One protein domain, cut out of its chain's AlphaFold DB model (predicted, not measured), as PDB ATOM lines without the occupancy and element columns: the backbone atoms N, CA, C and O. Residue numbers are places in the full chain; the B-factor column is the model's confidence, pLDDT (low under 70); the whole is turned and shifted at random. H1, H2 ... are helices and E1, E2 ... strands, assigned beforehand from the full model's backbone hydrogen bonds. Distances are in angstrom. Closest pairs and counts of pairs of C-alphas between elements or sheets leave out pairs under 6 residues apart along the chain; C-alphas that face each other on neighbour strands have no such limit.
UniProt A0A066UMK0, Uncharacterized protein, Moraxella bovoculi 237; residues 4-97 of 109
ATOM      1  N   ILE A   4      41.842  50.309 -37.096       73.12
ATOM      2  CA  ILE A   4      41.534  50.144 -35.669       73.12
ATOM      3  C   ILE A   4      41.496  48.666 -35.255       73.12
ATOM      4  O   ILE A   4      41.963  48.319 -34.180       73.12
ATOM      5  N   ILE A   5      41.007  47.774 -36.117       72.62
ATOM      6  CA  ILE A   5      40.905  46.338 -35.826       72.62
ATOM      7  C   ILE A   5      42.269  45.676 -35.819       72.62
ATOM      8  O   ILE A   5      42.551  44.880 -34.931       72.62
ATOM      9  N   LYS A   6      43.136  46.059 -36.759       77.44
ATOM     10  CA  LYS A   6      44.522  45.595 -36.761       77.44
ATOM     11  C   LYS A   6      45.256  46.075 -35.502       77.44
ATOM     12  O   LYS A   6      46.002  45.310 -34.907       77.44
ATOM     13  N   ASN A   7      44.984  47.302 -35.055       78.06
ATOM     14  CA  ASN A   7      45.556  47.834 -33.818       78.06
ATOM     15  C   ASN A   7      45.024  47.118 -32.567       78.06
ATOM     16  O   ASN A   7      45.813  46.804 -31.684       78.06
ATOM     17  N   ILE A   8      43.724  46.806 -32.515       75.25
ATOM     18  CA  ILE A   8      43.123  46.005 -31.437       75.25
ATOM     19  C   ILE A   8      43.748  44.611 -31.409       75.25
ATOM     20  O   ILE A   8      44.184  44.170 -30.356       75.25
ATOM     21  N   GLN A   9      43.845  43.940 -32.558       72.94
ATOM     22  CA  GLN A   9      44.474  42.623 -32.653       72.94
ATOM     23  C   GLN A   9      45.933  42.661 -32.193       72.94
ATOM     24  O   GLN A   9      46.326  41.807 -31.416       72.94
ATOM     25  N   ASN A  10      46.708  43.675 -32.586       75.06
ATOM     26  CA  ASN A  10      48.092  43.827 -32.130       75.06
ATOM     27  C   ASN A  10      48.189  44.077 -30.615       75.06
ATOM     28  O   ASN A  10      49.028  43.473 -29.952       75.06
ATOM     29  N   ALA A  11      47.336  44.946 -30.062       71.56
ATOM     30  CA  ALA A  11      47.288  45.196 -28.622       71.56
ATOM     31  C   ALA A  11      46.945  43.915 -27.844       71.56
ATOM     32  O   ALA A  11      47.553  43.635 -26.816       71.56
ATOM     33  N   LEU A  12      46.027  43.111 -28.383       71.00
ATOM     34  CA  LEU A  12      45.606  41.834 -27.815       71.00
ATOM     35  C   LEU A  12      46.662  40.726 -27.975       71.00
ATOM     36  O   LEU A  12      46.867  39.941 -27.058       71.00
ATOM     37  N   SER A  13      47.382  40.663 -29.097       67.75
ATOM     38  CA  SER A  13      48.471  39.693 -29.293       67.75
ATOM     39  C   SER A  13      49.628  39.905 -28.317       67.75
ATOM     40  O   SER A  13      50.257  38.935 -27.910       67.75
ATOM     41  N   ASN A  14      49.882  41.147 -27.899       63.47
ATOM     42  CA  ASN A  14      50.850  41.432 -26.839       63.47
ATOM     43  C   ASN A  14      50.342  41.009 -25.447       63.47
ATOM     44  O   ASN A  14      51.155  40.769 -24.560       63.47
ATOM     45  N   MET A  15      49.021  40.904 -25.269       61.69
ATOM     46  CA  MET A  15      48.364  40.527 -24.015       61.69
ATOM     47  C   MET A  15      48.340  39.004 -23.787       61.69
ATOM     48  O   MET A  15      48.492  38.575 -22.654       61.69
ATOM     49  N   LEU A  16      48.234  38.186 -24.846       57.84
ATOM     50  CA  LEU A  16      48.164  36.706 -24.762       57.84
ATOM     51  C   LEU A  16      49.413  36.016 -24.204       57.84
ATOM     52  O   LEU A  16      49.376  34.820 -23.936       57.84
ATOM     53  N   ASN A  17      50.525  36.735 -24.062       55.69
ATOM     54  CA  ASN A  17      51.747  36.181 -23.476       55.69
ATOM     55  C   ASN A  17      51.789  36.332 -21.947       55.69
ATOM     56  O   ASN A  17      52.788  35.966 -21.331       55.69
ATOM     57  N   VAL A  18      50.734  36.888 -21.348       55.81
ATOM     58  CA  VAL A  18      50.585  37.090 -19.907       55.81
ATOM     59  C   VAL A  18      49.387  36.261 -19.445       55.81
ATOM     60  O   VAL A  18      48.366  36.197 -20.124       55.81
ATOM     61  N   VAL A  19      49.598  35.539 -18.353       63.75
ATOM     62  CA  VAL A  19      48.985  34.254 -17.989       63.75
ATOM     63  C   VAL A  19      47.446  34.307 -17.864       63.75
ATOM     64  O   VAL A  19      46.883  35.313 -17.444       63.75
ATOM     65  N   ASP A  20      46.783  33.211 -18.258       74.06
ATOM     66  CA  ASP A  20      45.369  32.855 -18.022       74.06
ATOM     67  C   ASP A  20      44.276  33.870 -18.420       74.06
ATOM     68  O   ASP A  20      43.233  33.964 -17.767       74.06
ATOM     69  N   ILE A  21      44.462  34.592 -19.533       76.25
ATOM     70  CA  ILE A  21      43.407  35.402 -20.166       76.25
ATOM     71  C   ILE A  21      43.157  34.960 -21.613       76.25
ATOM     72  O   ILE A  21      44.025  35.056 -22.479       76.25
ATOM     73  N   ASP A  22      41.912  34.591 -21.895       79.50
ATOM     74  CA  ASP A  22      41.360  34.363 -23.224       79.50
ATOM     75  C   ASP A  22      40.586  35.582 -23.732       79.50
ATOM     76  O   ASP A  22      39.906  36.301 -22.992       79.50
ATOM     77  N   PHE A  23      40.595  35.780 -25.051       83.06
ATOM     78  CA  PHE A  23      39.718  36.754 -25.687       83.06
ATOM     79  C   PHE A  23      39.126  36.251 -27.002       83.06
ATOM     80  O   PHE A  23      39.668  35.391 -27.693       83.06
ATOM     81  N   SER A  24      38.020  36.870 -27.412       86.75
ATOM     82  CA  SER A  24      37.462  36.717 -28.754       86.75
ATOM     83  C   SER A  24      37.049  38.066 -29.333       86.75
ATOM     84  O   SER A  24      36.365  38.854 -28.682       86.75
ATOM     85  N   LEU A  25      37.448  38.329 -30.580       87.88
ATOM     86  CA  LEU A  25      37.013  39.490 -31.357       87.88
ATOM     87  C   LEU A  25      36.099  39.011 -32.484       87.88
ATOM     88  O   LEU A  25      36.510  38.228 -33.340       87.88
ATOM     89  N   ARG A  26      34.854  39.488 -32.503       90.06
ATOM     90  CA  ARG A  26      33.833  39.051 -33.464       90.06
ATOM     91  C   ARG A  26      33.225  40.245 -34.181       90.06
ATOM     92  O   ARG A  26      32.781  41.195 -33.544       90.06
ATOM     93  N   ALA A  27      33.154  40.172 -35.508       89.88
ATOM     94  CA  ALA A  27      32.350  41.092 -36.303       89.88
ATOM     95  C   ALA A  27      30.906  40.573 -36.364       89.88
ATOM     96  O   ALA A  27      30.658  39.461 -36.836       89.88
ATOM     97  N   LYS A  28      29.950  41.357 -35.868       91.12
ATOM     98  CA  LYS A  28      28.518  41.042 -35.857       91.12
ATOM     99  C   LYS A  28      27.727  42.273 -36.278       91.12
ATOM    100  O   LYS A  28      27.844  43.325 -35.661       91.12
ATOM    101  N   ASN A  29      26.932  42.130 -37.339       90.50
ATOM    102  CA  ASN A  29      26.060  43.182 -37.870       90.50
ATOM    103  C   ASN A  29      26.765  44.547 -38.050       90.50
ATOM    104  O   ASN A  29      26.324  45.569 -37.533       90.50
ATOM    105  N   GLY A  30      27.931  44.547 -38.703       85.94
ATOM    106  CA  GLY A  30      28.720  45.765 -38.942       85.94
ATOM    107  C   GLY A  30      29.440  46.341 -37.714       85.94
ATOM    108  O   GLY A  30      30.176  47.312 -37.850       85.94
ATOM    109  N   SER A  31      29.279  45.735 -36.535       87.25
ATOM    110  CA  SER A  31      29.953  46.129 -35.296       87.25
ATOM    111  C   SER A  31      30.982  45.090 -34.867       87.25
ATOM    112  O   SER A  31      30.857  43.904 -35.172       87.25
ATOM    113  N   TYR A  32      31.997  45.530 -34.133       89.56
ATOM    114  CA  TYR A  32      32.990  44.644 -33.539       89.56
ATOM    115  C   TYR A  32      32.715  44.485 -32.049       89.56
ATOM    116  O   TYR A  32      32.474  45.465 -31.350       89.56
ATOM    117  N   GLN A  33      32.748  43.243 -31.582       91.12
ATOM    118  CA  GLN A  33      32.521  42.871 -30.192       91.12
ATOM    119  C   GLN A  33      33.744  42.138 -29.666       91.12
ATOM    120  O   GLN A  33      34.277  41.262 -30.350       91.12
ATOM    121  N   ILE A  34      34.159  42.490 -28.452       90.50
ATOM    122  CA  ILE A  34      35.262  41.848 -27.745       90.50
ATOM    123  C   ILE A  34      34.677  41.156 -26.522       90.50
ATOM    124  O   ILE A  34      33.879  41.748 -25.797       90.50
ATOM    125  N   SER A  35      35.054  39.905 -26.309       90.75
ATOM    126  CA  SER A  35      34.809  39.190 -25.058       90.75
ATOM    127  C   SER A  35      36.160  38.797 -24.483       90.75
ATOM    128  O   SER A  35      37.008  38.336 -25.242       90.75
ATOM    129  N   ILE A  36      36.353  39.013 -23.189       87.38
ATOM    130  CA  ILE A  36      37.583  38.704 -22.457       87.38
ATOM    131  C   ILE A  36      37.168  37.865 -21.256       87.38
ATOM    132  O   ILE A  36      36.188  38.206 -20.595       87.38
ATOM    133  N   PHE A  37      37.888  36.781 -21.005       87.06
ATOM    134  CA  PHE A  37      37.678  35.885 -19.875       87.06
ATOM    135  C   PHE A  37      39.039  35.482 -19.338       87.06
ATOM    136  O   PHE A  37      39.955  35.270 -20.119       87.06
ATOM    137  N   GLY A  38      39.184  35.371 -18.029       83.56
ATOM    138  CA  GLY A  38      40.443  34.933 -17.453       83.56
ATOM    139  C   GLY A  38      40.287  34.554 -15.998       83.56
ATOM    140  O   GLY A  38      39.278  34.887 -15.374       83.56
ATOM    141  N   ASN A  39      41.280  33.837 -15.493       80.19
ATOM    142  CA  ASN A  39      41.372  33.438 -14.098       80.19
ATOM    143  C   ASN A  39      42.848  33.290 -13.730       80.19
ATOM    144  O   ASN A  39      43.434  32.237 -13.955       80.19
ATOM    145  N   SER A  40      43.445  34.369 -13.230       75.31
ATOM    146  CA  SER A  40      44.839  34.370 -12.794       75.31
ATOM    147  C   SER A  40      44.916  34.082 -11.298       75.31
ATOM    148  O   SER A  40      44.089  34.574 -10.535       75.31
ATOM    149  N   ASN A  41      45.940  33.334 -10.881       63.94
ATOM    150  CA  ASN A  41      46.194  33.028  -9.469       63.94
ATOM    151  C   ASN A  41      46.691  34.236  -8.652       63.94
ATOM    152  O   ASN A  41      46.748  34.134  -7.433       63.94
ATOM    153  N   HIS A  42      47.081  35.339  -9.303       66.31
ATOM    154  CA  HIS A  42      47.535  36.577  -8.658       66.31
ATOM    155  C   HIS A  42      47.080  37.809  -9.449       66.31
ATOM    156  O   HIS A  42      46.986  37.746 -10.686       66.31
ATOM    157  N   LEU A  43      46.897  38.958  -8.778       63.88
ATOM    158  CA  LEU A  43      46.816  40.261  -9.450       63.88
ATOM    159  C   LEU A  43      48.202  40.676  -9.953       63.88
ATOM    160  O   LEU A  43      48.886  41.548  -9.419       63.88
ATOM    161  N   ASP A  44      48.641  40.000 -11.000       67.38
ATOM    162  CA  ASP A  44      49.927  40.240 -11.619       67.38
ATOM    163  C   ASP A  44      49.807  41.225 -12.793       67.38
ATOM    164  O   ASP A  44      48.814  41.940 -12.986       67.38
ATOM    165  N   SER A  45      50.850  41.252 -13.618       69.00
ATOM    166  CA  SER A  45      50.912  42.038 -14.844       69.00
ATOM    167  C   SER A  45      49.664  41.921 -15.739       69.00
ATOM    168  O   SER A  45      49.336  42.879 -16.438       69.00
ATOM    169  N   SER A  46      48.926  40.804 -15.704       68.94
ATOM    170  CA  SER A  46      47.693  40.590 -16.475       68.94
ATOM    171  C   SER A  46      46.627  41.664 -16.209       68.94
ATOM    172  O   SER A  46      45.998  42.167 -17.149       68.94
ATOM    173  N   TYR A  47      46.486  42.101 -14.954       75.62
ATOM    174  CA  TYR A  47      45.548  43.148 -14.553       75.62
ATOM    175  C   TYR A  47      45.951  44.520 -15.109       75.62
ATOM    176  O   TYR A  47      45.121  45.262 -15.652       75.62
ATOM    177  N   GLU A  48      47.243  44.851 -15.046       78.44
ATOM    178  CA  GLU A  48      47.785  46.098 -15.599       78.44
ATOM    179  C   GLU A  48      47.607  46.167 -17.122       78.44
ATOM    180  O   GLU A  48      47.262  47.224 -17.671       78.44
ATOM    181  N   TYR A  49      47.785  45.039 -17.815       77.38
ATOM    182  CA  TYR A  49      47.552  44.943 -19.254       77.38
ATOM    183  C   TYR A  49      46.079  45.113 -19.613       77.38
ATOM    184  O   TYR A  49      45.768  45.886 -20.522       77.38
ATOM    185  N   LEU A  50      45.167  44.462 -18.883       81.44
ATOM    186  CA  LEU A  50      43.727  44.625 -19.081       81.44
ATOM    187  C   LEU A  50      43.310  46.093 -18.931       81.44
ATOM    188  O   LEU A  50      42.602  46.640 -19.782       81.44
ATOM    189  N   PHE A  51      43.801  46.764 -17.887       84.75
ATOM    190  CA  PHE A  51      43.508  48.176 -17.665       84.75
ATOM    191  C   PHE A  51      44.127  49.076 -18.744       84.75
ATOM    192  O   PHE A  51      43.476  50.003 -19.240       84.75
ATOM    193  N   SER A  52      45.356  48.783 -19.172       85.56
ATOM    194  CA  SER A  52      46.021  49.492 -20.271       85.56
ATOM    195  C   SER A  52      45.255  49.348 -21.587       85.56
ATOM    196  O   SER A  52      45.076  50.329 -22.313       85.56
ATOM    197  N   PHE A  53      44.734  48.154 -21.867       85.19
ATOM    198  CA  PHE A  53      43.900  47.876 -23.031       85.19
ATOM    199  C   PHE A  53      42.578  48.648 -22.984       85.19
ATOM    200  O   PHE A  53      42.221  49.329 -23.949       85.19
ATOM    201  N   LEU A  54      41.881  48.630 -21.844       88.81
ATOM    202  CA  LEU A  54      40.679  49.438 -21.641       88.81
ATOM    203  C   LEU A  54      40.940  50.925 -21.865       88.81
ATOM    204  O   LEU A  54      40.164  51.602 -22.545       88.81
ATOM    205  N   LYS A  55      42.051  51.435 -21.328       90.94
ATOM    206  CA  LYS A  55      42.444  52.832 -21.499       90.94
ATOM    207  C   LYS A  55      42.746  53.148 -22.959       90.94
ATOM    208  O   LYS A  55      42.310  54.184 -23.463       90.94
ATOM    209  N   TRP A  56      43.404  52.237 -23.671       90.50
ATOM    210  CA  TRP A  56      43.622  52.365 -25.106       90.50
ATOM    211  C   TRP A  56      42.298  52.458 -25.876       90.50
ATOM    212  O   TRP A  56      42.138  53.391 -26.665       90.50
ATOM    213  N   ILE A  57      41.325  51.577 -25.601       89.94
ATOM    214  CA  ILE A  57      39.991  51.642 -26.223       89.94
ATOM    215  C   ILE A  57      39.326  52.981 -25.906       89.94
ATOM    216  O   ILE A  57      38.809  53.629 -26.812       89.94
ATOM    217  N   SER A  58      39.374  53.428 -24.649       92.56
ATOM    218  CA  SER A  58      38.740  54.683 -24.233       92.56
ATOM    219  C   SER A  58      39.248  55.899 -25.024       92.56
ATOM    220  O   SER A  58      38.463  56.779 -25.368       92.56
ATOM    221  N   ASN A  59      40.528  55.890 -25.410       91.88
ATOM    222  CA  ASN A  59      41.163  56.981 -26.147       91.88
ATOM    223  C   ASN A  59      40.983  56.879 -27.672       91.88
ATOM    224  O   ASN A  59      40.917  57.902 -28.346       91.88
ATOM    225  N   HIS A  60      40.923  55.666 -28.229       88.75
ATOM    226  CA  HIS A  60      40.961  55.449 -29.685       88.75
ATOM    227  C   HIS A  60      39.613  55.032 -30.287       88.75
ATOM    228  O   HIS A  60      39.402  55.168 -31.491       88.75
ATOM    229  N   ALA A  61      38.691  54.536 -29.465       89.25
ATOM    230  CA  ALA A  61      37.366  54.074 -29.854       89.25
ATOM    231  C   ALA A  61      36.316  54.632 -28.880       89.25
ATOM    232  O   ALA A  61      35.605  53.897 -28.206       89.25
ATOM    233  N   ILE A  62      36.210  55.963 -28.811       90.81
ATOM    234  CA  ILE A  62      35.380  56.710 -27.840       90.81
ATOM    235  C   ILE A  62      33.913  56.232 -27.807       90.81
ATOM    236  O   ILE A  62      33.275  56.246 -26.754       90.81
ATOM    237  N   GLY A  63      33.375  55.788 -28.949       90.50
ATOM    238  CA  GLY A  63      32.012  55.255 -29.068       90.50
ATOM    239  C   GLY A  63      31.812  53.838 -28.511       90.50
ATOM    240  O   GLY A  63      30.672  53.387 -28.416       90.50
ATOM    241  N   SER A  64      32.886  53.135 -28.146       92.75
ATOM    242  CA  SER A  64      32.817  51.811 -27.533       92.75
ATOM    243  C   SER A  64      32.230  51.874 -26.124       92.75
ATOM    244  O   SER A  64      32.384  52.853 -25.387       92.75
ATOM    245  N   TYR A  65      31.561  50.790 -25.750       95.06
ATOM    246  CA  TYR A  65      30.979  50.605 -24.433       95.06
ATOM    247  C   TYR A  65      31.084  49.143 -24.005       95.06
ATOM    248  O   TYR A  65      31.188  48.252 -24.850       95.06
ATOM    249  N   GLY A  66      31.061  48.899 -22.698       94.44
ATOM    250  CA  GLY A  66      31.135  47.548 -22.155       94.44
ATOM    251  C   GLY A  66      31.348  47.521 -20.650       94.44
ATOM    252  O   GLY A  66      31.510  48.565 -20.012       94.44
ATOM    253  N   LEU A  67      31.339  46.307 -20.107       94.56
ATOM    254  CA  LEU A  67      31.569  46.010 -18.700       94.56
ATOM    255  C   LEU A  67      32.653  44.942 -18.586       94.56
ATOM    256  O   LEU A  67      32.704  44.029 -19.411       94.56
ATOM    257  N   ILE A  68      33.479  45.055 -17.554       91.31
ATOM    258  CA  ILE A  68      34.421  44.023 -17.129       91.31
ATOM    259  C   ILE A  68      34.238  43.825 -15.635       91.31
ATOM    260  O   ILE A  68      34.284  44.791 -14.875       91.31
ATOM    261  N   TYR A  69      34.028  42.573 -15.254       89.88
ATOM    262  CA  TYR A  69      33.896  42.124 -13.877       89.88
ATOM    263  C   TYR A  69      35.210  41.486 -13.454       89.88
ATOM    264  O   TYR A  69      35.768  40.692 -14.210       89.88
ATOM    265  N   ILE A  70      35.695  41.843 -12.269       85.94
ATOM    266  CA  ILE A  70      36.909  41.270 -11.692       85.94
ATOM    267  C   ILE A  70      36.626  40.966 -10.229       85.94
ATOM    268  O   ILE A  70      36.185  41.851  -9.498       85.94
ATOM    269  N   LEU A  71      36.867  39.727  -9.817       84.12
ATOM    270  CA  LEU A  71      36.992  39.368  -8.412       84.12
ATOM    271  C   LEU A  71      38.474  39.464  -8.061       84.12
ATOM    272  O   LEU A  71      39.298  38.893  -8.770       84.12
ATOM    273  N   ASN A  72      38.797  40.241  -7.033       77.50
ATOM    274  CA  ASN A  72      40.153  40.386  -6.524       77.50
ATOM    275  C   ASN A  72      40.150  40.011  -5.041       77.50
ATOM    276  O   ASN A  72      39.861  40.856  -4.194       77.50
ATOM    277  N   ASP A  73      40.482  38.758  -4.762       71.88
ATOM    278  CA  ASP A  73      40.627  38.201  -3.418       71.88
ATOM    279  C   ASP A  73      41.890  38.676  -2.686       71.88
ATOM    280  O   ASP A  73      41.976  38.562  -1.464       71.88
ATOM    281  N   GLU A  74      42.825  39.310  -3.397       70.00
ATOM    282  CA  GLU A  74      44.018  39.944  -2.831       70.00
ATOM    283  C   GLU A  74      43.784  41.409  -2.388       70.00
ATOM    284  O   GLU A  74      44.662  42.008  -1.760       70.00
ATOM    285  N   ASP A  75      42.624  42.029  -2.670       73.50
ATOM    286  CA  ASP A  75      42.303  43.368  -2.139       73.50
ATOM    287  C   ASP A  75      41.977  43.274  -0.646       73.50
ATOM    288  O   ASP A  75      40.836  43.023  -0.273       73.50
ATOM    289  N   GLU A  76      42.945  43.585   0.219       70.81
ATOM    290  CA  GLU A  76      42.769  43.610   1.682       70.81
ATOM    291  C   GLU A  76      41.545  44.423   2.152       70.81
ATOM    292  O   GLU A  76      41.025  44.198   3.246       70.81
ATOM    293  N   LYS A  77      41.073  45.396   1.359       70.31
ATOM    294  CA  LYS A  77      39.908  46.220   1.708       70.31
ATOM    295  C   LYS A  77      38.586  45.627   1.236       70.31
ATOM    296  O   LYS A  77      37.549  46.039   1.759       70.31
ATOM    297  N   ASN A  78      38.586  44.762   0.221       67.81
ATOM    298  CA  ASN A  78      37.377  44.192  -0.378       67.81
ATOM    299  C   ASN A  78      37.626  42.794  -0.989       67.81
ATOM    300  O   ASN A  78      37.255  42.600  -2.148       67.81
ATOM    301  N   PRO A  79      38.188  41.829  -0.240       67.56
ATOM    302  CA  PRO A  79      38.652  40.560  -0.816       67.56
ATOM    303  C   PRO A  79      37.500  39.770  -1.457       67.56
ATOM    304  O   PRO A  79      37.651  39.093  -2.465       67.56
ATOM    305  N   ASP A  80      36.284  39.957  -0.950       69.25
ATOM    306  CA  ASP A  80      35.132  39.167  -1.382       69.25
ATOM    307  C   ASP A  80      34.168  39.920  -2.304       69.25
ATOM    308  O   ASP A  80      33.015  39.514  -2.467       69.25
ATOM    309  N   ASN A  81      34.587  41.053  -2.881       74.69
ATOM    310  CA  ASN A  81      33.718  41.835  -3.757       74.69
ATOM    311  C   ASN A  81      34.190  41.843  -5.202       74.69
ATOM    312  O   ASN A  81      35.334  42.176  -5.510       74.69
ATOM    313  N   PHE A  82      33.241  41.618  -6.108       84.44
ATOM    314  CA  PHE A  82      33.460  41.946  -7.505       84.44
ATOM    315  C   PHE A  82      33.562  43.464  -7.679       84.44
ATOM    316  O   PHE A  82      32.705  44.240  -7.235       84.44
ATOM    317  N   VAL A  83      34.592  43.896  -8.397       87.06
ATOM    318  CA  VAL A  83      34.683  45.241  -8.954       87.06
ATOM    319  C   VAL A  83      34.276  45.231 -10.419       87.06
ATOM    320  O   VAL A  83      34.547  44.288 -11.165       87.06
ATOM    321  N   VAL A  84      33.612  46.304 -10.844       90.12
ATOM    322  CA  VAL A  84      33.115  46.447 -12.214       90.12
ATOM    323  C   VAL A  84      33.692  47.690 -12.846       90.12
ATOM    324  O   VAL A  84      33.449  48.812 -12.396       90.12
ATOM    325  N   TYR A  85      34.400  47.491 -13.949       92.00
ATOM    326  CA  TYR A  85      34.838  48.562 -14.826       92.00
ATOM    327  C   TYR A  85      33.817  48.761 -15.939       92.00
ATOM    328  O   TYR A  85      33.625  47.891 -16.788       92.00
ATOM    329  N   SER A  86      33.177  49.929 -15.967       94.81
ATOM    330  CA  SER A  86      32.305  50.325 -17.074       94.81
ATOM    331  C   SER A  86      33.035  51.273 -18.019       94.81
ATOM    332  O   SER A  86      33.508  52.326 -17.584       94.81
ATOM    333  N   LEU A  87      33.084  50.922 -19.303       95.81
ATOM    334  CA  LEU A  87      33.557  51.789 -20.377       95.81
ATOM    335  C   LEU A  87      32.348  52.433 -21.056       95.81
ATOM    336  O   LEU A  87      31.439  51.733 -21.503       95.81
ATOM    337  N   LYS A  88      32.333  53.761 -21.161       95.56
ATOM    338  CA  LYS A  88      31.340  54.492 -21.959       95.56
ATOM    339  C   LYS A  88      31.861  55.865 -22.358       95.56
ATOM    340  O   LYS A  88      32.408  56.580 -21.520       95.56
ATOM    341  N   LYS A  89      31.624  56.264 -23.612       93.81
ATOM    342  CA  LYS A  89      31.938  57.612 -24.127       93.81
ATOM    343  C   LYS A  89      33.401  58.022 -23.882       93.81
ATOM    344  O   LYS A  89      33.660  59.152 -23.492       93.81
ATOM    345  N   GLY A  90      34.339  57.089 -24.042       94.06
ATOM    346  CA  GLY A  90      35.766  57.330 -23.790       94.06
ATOM    347  C   GLY A  90      36.165  57.466 -22.315       94.06
ATOM    348  O   GLY A  90      37.270  57.905 -22.020       94.06
ATOM    349  N   HIS A  91      35.298  57.075 -21.379       95.62
ATOM    350  CA  HIS A  91      35.576  57.112 -19.944       95.62
ATOM    351  C   HIS A  91      35.440  55.730 -19.308       95.62
ATOM    352  O   HIS A  91      34.560  54.951 -19.684       95.62
ATOM    353  N   ILE A  92      36.282  55.468 -18.309       95.69
ATOM    354  CA  ILE A  92      36.269  54.257 -17.489       95.69
ATOM    355  C   ILE A  92      35.817  54.648 -16.083       95.69
ATOM    356  O   ILE A  92      36.355  55.587 -15.500       95.69
ATOM    357  N   TYR A  93      34.845  53.922 -15.542       93.88
ATOM    358  CA  TYR A  93      34.345  54.103 -14.180       93.88
ATOM    359  C   TYR A  93      34.464  52.792 -13.416       93.88
ATOM    360  O   TYR A  93      34.167  51.742 -13.984       93.88
ATOM    361  N   LEU A  94      34.857  52.881 -12.150       91.19
ATOM    362  CA  LEU A  94      34.943  51.762 -11.220       91.19
ATOM    363  C   LEU A  94      33.706  51.743 -10.320       91.19
ATOM    364  O   LEU A  94      33.357  52.765  -9.729       91.19
ATOM    365  N   HIS A  95      33.080  50.579 -10.195       88.81
ATOM    366  CA  HIS A  95      31.937  50.334  -9.319       88.81
ATOM    367  C   HIS A  95      32.211  49.118  -8.440       88.81
ATOM    368  O   HIS A  95      32.941  48.215  -8.843       88.81
ATOM    369  N   LYS A  96      31.589  49.080  -7.262       84.44
ATOM    370  CA  LYS A  96      31.475  47.847  -6.477       84.44
ATOM    371  C   LYS A  96      30.208  47.124  -6.909       84.44
ATOM    372  O   LYS A  96      29.147  47.752  -6.940       84.44
ATOM    373  N   ASP A  97      30.314  45.844  -7.227       81.81
ATOM    374  CA  ASP A  97      29.152  44.997  -7.456       81.81
ATOM    375  C   ASP A  97      28.713  44.367  -6.134       81.81
ATOM    376  O   ASP A  97      29.535  44.054  -5.280       81.81
TER     377      ASP A  97
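This is residues 4 to 97 of the 109 residues of an uncharacterized protein of Moraxella bovoculi 237 (UniProt A0A066UMK0). Two helices, H1 and H2, lie side by side over one face of a wall of strands that is split in two: the hairpin E1 E2 beside H1, and the three-stranded sheet E3 E4 E5 under H2. E2 and E3 run near each other at the split without pairing. The printed part has 94 residues, in the order H1 E1 E2 H2 E3 E4 E5, of mixed class; both sheets are antiparallel, with orders E1 - E2 and E3 - E4 - E5. It is compact, with a radius of gyration of the C-alphas of 13.6 A and spans of 42 by 28 by 21 A.

H1, residues 4 to 15, is near E1, residues 21 to 28, with 12 pairs of C-alphas within 10 A. E1 forms an antiparallel hairpin with E2, residues 31 to 38; N 24 and O 35 are 2.8 A apart, within hydrogen-bond range. H2, residues 45 to 60, touches H1 at a shallow tilt of 11 degrees, opposite ways; H1 touches H2 with residues 11 to 15 alone and H2 touches H1 with residues 46 to 53 alone, and the closest C-alphas of the two, those of Met 15 and Tyr 49, are 6.5 A apart. E3, residues 66 to 71, E4, residues 82 to 88, and E5, residues 91 to 96, form a meander, each strand the antiparallel neighbour of the one before. N 68 and O 85 are 2.9 A apart, and N 86 and O 93 are 2.9 A apart, both within hydrogen-bond range. H2 is on this sheet at a height of 9.8 A, over E4 and E5, along the strands at 2 degrees to E4 on the local plane; H1 is not on it. Both helices have every O i to N i+4 pair within hydrogen-bond range.

H1 begins at C-alpha 4 (41.534, 50.144, -35.669) and is 16.6 A long. E1 spans 22.4 A, E2 23.5 A, H2 22.3 A, E3 17.0 A and E4 19.3 A. E5 spans 16.9 A and ends at C-alpha 96 (31.475, 47.847, -6.477).

The C-alphas farthest apart, of Gly 30 and Glu 76, are 43.0 A apart. The printed part has no cut and no long link. Its mean pLDDT is 81.5; residues 13 to 19, 41 to 46 and 78 to 80 are under 70.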